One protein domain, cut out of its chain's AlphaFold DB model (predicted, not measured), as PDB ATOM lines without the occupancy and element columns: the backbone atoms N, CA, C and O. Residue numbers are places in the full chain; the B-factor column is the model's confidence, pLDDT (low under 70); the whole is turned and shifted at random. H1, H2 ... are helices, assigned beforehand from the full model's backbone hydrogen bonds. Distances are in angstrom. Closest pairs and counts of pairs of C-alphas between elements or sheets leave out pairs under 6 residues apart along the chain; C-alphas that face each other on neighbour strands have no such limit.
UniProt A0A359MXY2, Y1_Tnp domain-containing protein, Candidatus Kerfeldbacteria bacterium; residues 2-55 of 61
ATOM      1  N   ILE A   2     -44.524 -26.895  29.207       90.06
ATOM      2  CA  ILE A   2     -44.034 -27.880  28.223       90.06
ATOM      3  C   ILE A   2     -42.793 -27.406  27.429       90.06
ATOM      4  O   ILE A   2     -41.789 -28.117  27.479       90.06
ATOM      5  N   PRO A   3     -42.748 -26.191  26.828       92.06
ATOM      6  CA  PRO A   3     -41.564 -25.755  26.073       92.06
ATOM      7  C   PRO A   3     -40.275 -25.731  26.910       92.06
ATOM      8  O   PRO A   3     -39.210 -26.139  26.455       92.06
ATOM      9  N   LYS A   4     -40.373 -25.302  28.177       95.31
ATOM     10  CA  LYS A   4     -39.229 -25.252  29.104       95.31
ATOM     11  C   LYS A   4     -38.733 -26.655  29.465       95.31
ATOM     12  O   LYS A   4     -37.528 -26.858  29.579       95.31
ATOM     13  N   MET A   5     -39.649 -27.610  29.641       96.69
ATOM     14  CA  MET A   5     -39.311 -29.003  29.936       96.69
ATOM     15  C   MET A   5     -38.592 -29.657  28.752       96.69
ATOM     16  O   MET A   5     -37.516 -30.224  28.933       96.69
ATOM     17  N   ILE A   6     -39.131 -29.504  27.538       96.81
ATOM     18  CA  ILE A   6     -38.519 -30.040  26.314       96.81
ATOM     19  C   ILE A   6     -37.167 -29.380  26.034       96.81
ATOM     20  O   ILE A   6     -36.209 -30.079  25.714       96.81
ATOM     21  N   GLY A   7     -37.047 -28.063  26.225       95.81
ATOM     22  CA  GLY A   7     -35.775 -27.355  26.078       95.81
ATOM     23  C   GLY A   7     -34.692 -27.895  27.016       95.81
ATOM     24  O   GLY A   7     -33.601 -28.237  26.562       95.81
ATOM     25  N   ARG A   8     -35.003 -28.057  28.313       97.44
ATOM     26  CA  ARG A   8     -34.062 -28.646  29.284       97.44
ATOM     27  C   ARG A   8     -33.705 -30.086  28.930       97.44
ATOM     28  O   ARG A   8     -32.532 -30.441  29.002       97.44
ATOM     29  N   PHE A   9     -34.687 -30.889  28.529       97.19
ATOM     30  CA  PHE A   9     -34.453 -32.268  28.113       97.19
ATOM     31  C   PHE A   9     -33.506 -32.337  26.908       97.19
ATOM     32  O   PHE A   9     -32.483 -33.018  26.990       97.19
ATOM     33  N   LYS A  10     -33.795 -31.601  25.823       96.19
ATOM     34  CA  LYS A  10     -32.963 -31.573  24.608       96.19
ATOM     35  C   LYS A  10     -31.540 -31.099  24.906       96.19
ATOM     36  O   LYS A  10     -30.585 -31.697  24.422       96.19
ATOM     37  N   MET A  11     -31.397 -30.072  25.742       96.31
ATOM     38  CA  MET A  11     -30.093 -29.541  26.147       96.31
ATOM     39  C   MET A  11     -29.267 -30.578  26.921       96.31
ATOM     40  O   MET A  11     -28.139 -30.875  26.536       96.31
ATOM     41  N   GLN A  12     -29.831 -31.147  27.992       97.88
ATOM     42  CA  GLN A  12     -29.104 -32.073  28.867       97.88
ATOM     43  C   GLN A  12     -28.767 -33.379  28.145       97.88
ATOM     44  O   GLN A  12     -27.623 -33.820  28.167       97.88
ATOM     45  N   SER A  13     -29.749 -33.975  27.464       98.00
ATOM     46  CA  SER A  13     -29.529 -35.214  26.712       98.00
ATOM     47  C   SER A  13     -28.577 -35.010  25.531       98.00
ATOM     48  O   SER A  13     -27.723 -35.858  25.302       98.00
ATOM     49  N   GLY A  14     -28.663 -33.877  24.822       97.50
ATOM     50  CA  GLY A  14     -27.751 -33.550  23.725       97.50
ATOM     51  C   GLY A  14     -26.300 -33.420  24.187       97.50
ATOM     52  O   GLY A  14     -25.408 -33.967  23.546       97.50
ATOM     53  N   LYS A  15     -26.067 -32.769  25.337       97.12
ATOM     54  CA  LYS A  15     -24.735 -32.680  25.951       97.12
ATOM     55  C   LYS A  15     -24.167 -34.068  26.267       97.12
ATOM     56  O   LYS A  15     -23.077 -34.382  25.806       97.12
ATOM     57  N   ILE A  16     -24.936 -34.903  26.972       97.94
ATOM     58  CA  ILE A  16     -24.519 -36.264  27.357       97.94
ATOM     59  C   ILE A  16     -24.210 -37.115  26.118       97.94
ATOM     60  O   ILE A  16     -23.192 -37.796  26.066       97.94
ATOM     61  N   ILE A  17     -25.067 -37.066  25.093       98.00
ATOM     62  CA  ILE A  17     -24.863 -37.824  23.851       98.00
ATOM     63  C   ILE A  17     -23.574 -37.389  23.147       98.00
ATOM     64  O   ILE A  17     -22.827 -38.242  22.677       98.00
ATOM     65  N   ASN A  18     -23.307 -36.086  23.083       98.06
ATOM     66  CA  ASN A  18     -22.093 -35.568  22.459       98.06
ATOM     67  C   ASN A  18     -20.825 -35.942  23.231       98.06
ATOM     68  O   ASN A  18     -19.818 -36.230  22.597       98.06
ATOM     69  N   GLU A  19     -20.871 -35.972  24.564       97.75
ATOM     70  CA  GLU A  19     -19.755 -36.450  25.392       97.75
ATOM     71  C   GLU A  19     -19.477 -37.940  25.143       97.75
ATOM     72  O   GLU A  19     -18.332 -38.323  24.937       97.75
ATOM     73  N   ILE A  20     -20.523 -38.773  25.076       98.19
ATOM     74  CA  ILE A  20     -20.391 -40.214  24.793       98.19
ATOM     75  C   ILE A  20     -19.837 -40.471  23.383       98.19
ATOM     76  O   ILE A  20     -19.128 -41.451  23.166       98.19
ATOM     77  N   ARG A  21     -20.191 -39.622  22.414       97.62
ATOM     78  CA  ARG A  21     -19.790 -39.765  21.006       97.62
ATOM     79  C   ARG A  21     -18.470 -39.079  20.657       97.62
ATOM     80  O   ARG A  21     -18.046 -39.210  19.516       97.62
ATOM     81  N   ASP A  22     -17.864 -38.348  21.592       97.25
ATOM     82  CA  ASP A  22     -16.728 -37.449  21.340       97.25
ATOM     83  C   ASP A  22     -17.007 -36.428  20.213       97.25
ATOM     84  O   ASP A  22     -16.183 -36.129  19.353       97.25
ATOM     85  N   THR A  23     -18.231 -35.890  20.195       97.06
ATOM     86  CA  THR A  23     -18.686 -34.897  19.208       97.06
ATOM     87  C   THR A  23     -19.238 -33.633  19.875       97.06
ATOM     88  O   THR A  23     -20.413 -33.291  19.683       97.06
ATOM     89  N   PRO A  24     -18.446 -32.917  20.694       93.56
ATOM     90  CA  PRO A  24     -18.912 -31.718  21.384       93.56
ATOM     91  C   PRO A  24     -19.412 -30.656  20.393       93.56
ATOM     92  O   PRO A  24     -18.821 -30.419  19.344       93.56
ATOM     93  N   GLY A  25     -20.537 -30.016  20.721       89.88
ATOM     94  CA  GLY A  25     -21.145 -28.965  19.895       89.88
ATOM     95  C   GLY A  25     -21.969 -29.454  18.698       89.88
ATOM     96  O   GLY A  25     -22.659 -28.639  18.088       89.88
ATOM     97  N   GLN A  26     -21.974 -30.754  18.383       94.69
ATOM     98  CA  GLN A  26     -22.822 -31.282  17.311       94.69
ATOM     99  C   GLN A  26     -24.306 -31.249  17.690       94.69
ATOM    100  O   GLN A  26     -24.699 -31.487  18.836       94.69
ATOM    101  N   THR A  27     -25.159 -30.942  16.715       92.75
ATOM    102  CA  THR A  27     -26.605 -30.892  16.948       92.75
ATOM    103  C   THR A  27     -27.171 -32.308  16.978       92.75
ATOM    104  O   THR A  27     -27.166 -33.010  15.973       92.75
ATOM    105  N   VAL A  28     -27.683 -32.721  18.138       94.69
ATOM    106  CA  VAL A  28     -28.317 -34.041  18.318       94.69
ATOM    107  C   VAL A  28     -29.810 -34.005  17.994       94.69
ATOM    108  O   VAL A  28     -30.351 -34.952  17.430       94.69
ATOM    109  N   TRP A  29     -30.488 -32.919  18.368       93.19
ATOM    110  CA  TRP A  29     -31.938 -32.794  18.259       93.19
ATOM    111  C   TRP A  29     -32.342 -31.852  17.135       93.19
ATOM    112  O   TRP A  29     -31.716 -30.820  16.917       93.19
ATOM    113  N   GLN A  30     -33.476 -32.152  16.510       88.56
ATOM    114  CA  GLN A  30     -34.189 -31.204  15.659       88.56
ATOM    115  C   GLN A  30     -34.522 -29.922  16.441       88.56
ATOM    116  O   GLN A  30     -34.823 -29.990  17.639       88.56
ATOM    117  N   ARG A  31     -34.473 -28.758  15.777       86.75
ATOM    118  CA  ARG A  31     -34.745 -27.442  16.387       86.75
ATOM    119  C   ARG A  31     -36.126 -27.411  17.040       86.75
ATOM    120  O   ARG A  31     -36.240 -27.170  18.244       86.75
ATOM    121  N   ASP A  32     -37.149 -27.764  16.275       87.94
ATOM    122  CA  ASP A  32     -38.535 -27.727  16.729       87.94
ATOM    123  C   ASP A  32     -38.963 -29.034  17.399       87.94
ATOM    124  O   ASP A  32     -38.236 -30.033  17.433       87.94
ATOM    125  N   TYR A  33     -40.127 -29.008  18.033       89.06
ATOM    126  CA  TYR A  33     -40.725 -30.183  18.649       89.06
ATOM    127  C   TYR A  33     -42.216 -30.228  18.318       89.06
ATOM    128  O   TYR A  33     -42.868 -29.193  18.215       89.06
ATOM    129  N   TYR A  34     -42.740 -31.437  18.135       89.50
ATOM    130  CA  TYR A  34     -44.154 -31.669  17.876       89.50
ATOM    131  C   TYR A  34     -44.858 -32.052  19.181       89.50
ATOM    132  O   TYR A  34     -44.411 -32.964  19.881       89.50
ATOM    133  N   GLU A  35     -45.957 -31.372  19.501       90.25
ATOM    134  CA  GLU A  35     -46.829 -31.700  20.629       90.25
ATOM    135  C   GLU A  35     -48.263 -31.940  20.143       90.25
ATOM    136  O   GLU A  35     -48.786 -31.198  19.315       90.25
ATOM    137  N   SER A  36     -48.905 -32.998  20.644       91.25
ATOM    138  CA  SER A  36     -50.316 -33.286  20.375       91.25
ATOM    139  C   SER A  36     -50.900 -34.167  21.478       91.25
ATOM    140  O   SER A  36     -50.244 -35.095  21.953       91.25
ATOM    141  N   VAL A  37     -52.135 -33.877  21.900       95.06
ATOM    142  CA  VAL A  37     -52.871 -34.695  22.875       95.06
ATOM    143  C   VAL A  37     -53.688 -35.730  22.111       95.06
ATOM    144  O   VAL A  37     -54.655 -35.384  21.440       95.06
ATOM    145  N   ILE A  38     -53.315 -37.001  22.234       96.88
ATOM    146  CA  ILE A  38     -53.992 -38.111  21.555       96.88
ATOM    147  C   ILE A  38     -55.273 -38.466  22.317       96.88
ATOM    148  O   ILE A  38     -55.220 -38.862  23.481       96.88
ATOM    149  N   ARG A  39     -56.422 -38.342  21.654       97.69
ATOM    150  CA  ARG A  39     -57.762 -38.633  22.193       97.69
ATOM    151  C   ARG A  39     -58.516 -39.678  21.372       97.69
ATOM    152  O   ARG A  39     -59.628 -40.058  21.728       97.69
ATOM    153  N   SER A  40     -57.925 -40.152  20.277       98.19
ATOM    154  CA  SER A  40     -58.519 -41.152  19.392       98.19
ATOM    155  C   SER A  40     -57.472 -42.053  18.738       98.19
ATOM    156  O   SER A  40     -56.308 -41.687  18.566       98.19
ATOM    157  N   GLN A  41     -57.916 -43.225  18.278       98.19
ATOM    158  CA  GLN A  41     -57.067 -44.157  17.528       98.19
ATOM    159  C   GLN A  41     -56.569 -43.570  16.203       98.19
ATOM    160  O   GLN A  41     -55.465 -43.882  15.764       98.19
ATOM    161  N   ARG A  42     -57.358 -42.683  15.585       97.50
ATOM    162  CA  ARG A  42     -56.964 -41.973  14.365       97.50
ATOM    163  C   ARG A  42     -55.801 -41.015  14.628       97.50
ATOM    164  O   ARG A  42     -54.840 -41.006  13.869       97.50
ATOM    165  N   GLU A  43     -55.853 -40.248  15.714       97.50
ATOM    166  CA  GLU A  43     -54.743 -39.365  16.103       97.50
ATOM    167  C   GLU A  43     -53.492 -40.168  16.459       97.50
ATOM    168  O   GLU A  43     -52.400 -39.821  16.015       97.50
ATOM    169  N   LEU A  44     -53.647 -41.289  17.173       97.44
ATOM    170  CA  LEU A  44     -52.536 -42.196  17.461       97.44
ATOM    171  C   LEU A  44     -51.898 -42.739  16.176       97.44
ATOM    172  O   LEU A  44     -50.671 -42.785  16.065       97.44
ATOM    173  N   HIS A  45     -52.718 -43.144  15.203       96.81
ATOM    174  CA  HIS A  45     -52.239 -43.583  13.898       96.81
ATOM    175  C   HIS A  45     -51.430 -42.476  13.212       96.81
ATOM    176  O   HIS A  45     -50.295 -42.723  12.811       96.81
ATOM    177  N   ASN A  46     -51.950 -41.248  13.167       93.62
ATOM    178  CA  ASN A  46     -51.268 -40.111  12.545       93.62
ATOM    179  C   ASN A  46     -49.928 -39.785  13.220       93.62
ATOM    180  O   ASN A  46     -48.939 -39.567  12.525       93.62
ATOM    181  N   VAL A  47     -49.861 -39.803  14.556       94.25
ATOM    182  CA  VAL A  47     -48.603 -39.577  15.291       94.25
ATOM    183  C   VAL A  47     -47.578 -40.668  14.977       94.25
ATOM    184  O   VAL A  47     -46.407 -40.364  14.761       94.25
ATOM    185  N   ARG A  48     -47.998 -41.936  14.881       94.44
ATOM    186  CA  ARG A  48     -47.104 -43.035  14.475       94.44
ATOM    187  C   ARG A  48     -46.587 -42.850  13.052       94.44
ATOM    188  O   ARG A  48     -45.390 -43.004  12.826       94.44
ATOM    189  N   GLN A  49     -47.465 -42.473  12.120       93.38
ATOM    190  CA  GLN A  49     -47.059 -42.149  10.752       93.38
ATOM    191  C   GLN A  49     -46.056 -40.991  10.748       93.38
ATOM    192  O   GLN A  49     -45.020 -41.095  10.101       93.38
ATOM    193  N   TYR A  50     -46.297 -39.929  11.519       90.12
ATOM    194  CA  TYR A  50     -45.352 -38.821  11.648       90.12
ATOM    195  C   TYR A  50     -43.978 -39.302  12.133       90.12
ATOM    196  O   TYR A  50     -42.987 -39.048  11.459       90.12
ATOM    197  N   VAL A  51     -43.899 -40.064  13.230       89.06
ATOM    198  CA  VAL A  51     -42.616 -40.564  13.765       89.06
ATOM    199  C   VAL A  51     -41.853 -41.410  12.739       89.06
ATOM    200  O   VAL A  51     -40.639 -41.263  12.617       89.06
ATOM    201  N   MET A  52     -42.548 -42.256  11.975       90.12
ATOM    202  CA  MET A  52     -41.920 -43.102  10.952       90.12
ATOM    203  C   MET A  52     -41.358 -42.307   9.765       90.12
ATOM    204  O   MET A  52     -40.328 -42.686   9.208       90.12
ATOM    205  N   HIS A  53     -42.026 -41.225   9.361       87.25
ATOM    206  CA  HIS A  53     -41.678 -40.481   8.145       87.25
ATOM    207  C   HIS A  53     -40.825 -39.231   8.410       87.25
ATOM    208  O   HIS A  53     -40.080 -38.797   7.530       87.25
ATOM    209  N   ASN A  54     -40.874 -38.672   9.622       77.50
ATOM    210  CA  ASN A  54     -40.181 -37.436   9.994       77.50
ATOM    211  C   ASN A  54     -38.631 -37.473   9.901       77.50
ATOM    212  O   ASN A  54     -38.038 -36.408   9.743       77.50
ATOM    213  N   PRO A  55     -37.925 -38.625   9.890       68.94
ATOM    214  CA  PRO A  55     -36.493 -38.632   9.573       68.94
ATOM    215  C   PRO A  55     -36.177 -38.242   8.118       68.94
ATOM    216  O   PRO A  55     -35.140 -37.638   7.860       68.94
TER     217      PRO A  55
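AT A GLANCE: This is residues 2 to 55 of the 61 residues of the protein "Y1_Tnp domain-containing protein" of Candidatus Kerfeldbacteria bacterium (UniProt A0A359MXY2). Picture a loose, stretched Z: the long helix H1 makes one stroke, the unnamed stretch of residues 22 to 40 folds back past it, and the shorter helix H2 makes the other stroke. The printed part has 54 residues with two named helices, H1 then H2, and no named strand; the class is all helix. The whole is loose, with a radius of gyration of the C-alphas of 14.2 A, and elongated, spanning 41 by 24 by 16 A.

IN THESE COORDINATES: Find C-alpha 2 at (-44.034, -27.880, 28.223); from there H1, residues 2 to 21, runs 27.9 A to C-alpha 21 at (-19.790, -39.765, 21.006). H2, residues 41 to 53, runs 18.4 A and ends at C-alpha 53, (-41.678, -40.481, 8.145).

HOW THE PARTS SIT: H1 and H2 are apart, with no C-alpha of one within 8 A of the other. In both helices every O i to N i+4 pair is within hydrogen-bond range.

THE WHOLE: The C-alphas farthest apart, those of Asp 22 and Ser 40, are 42.0 A apart and bound the long link of 19 residues. The printed part has no cut. Mean pLDDT of the printed part is 93.7; residue 55 is under 70.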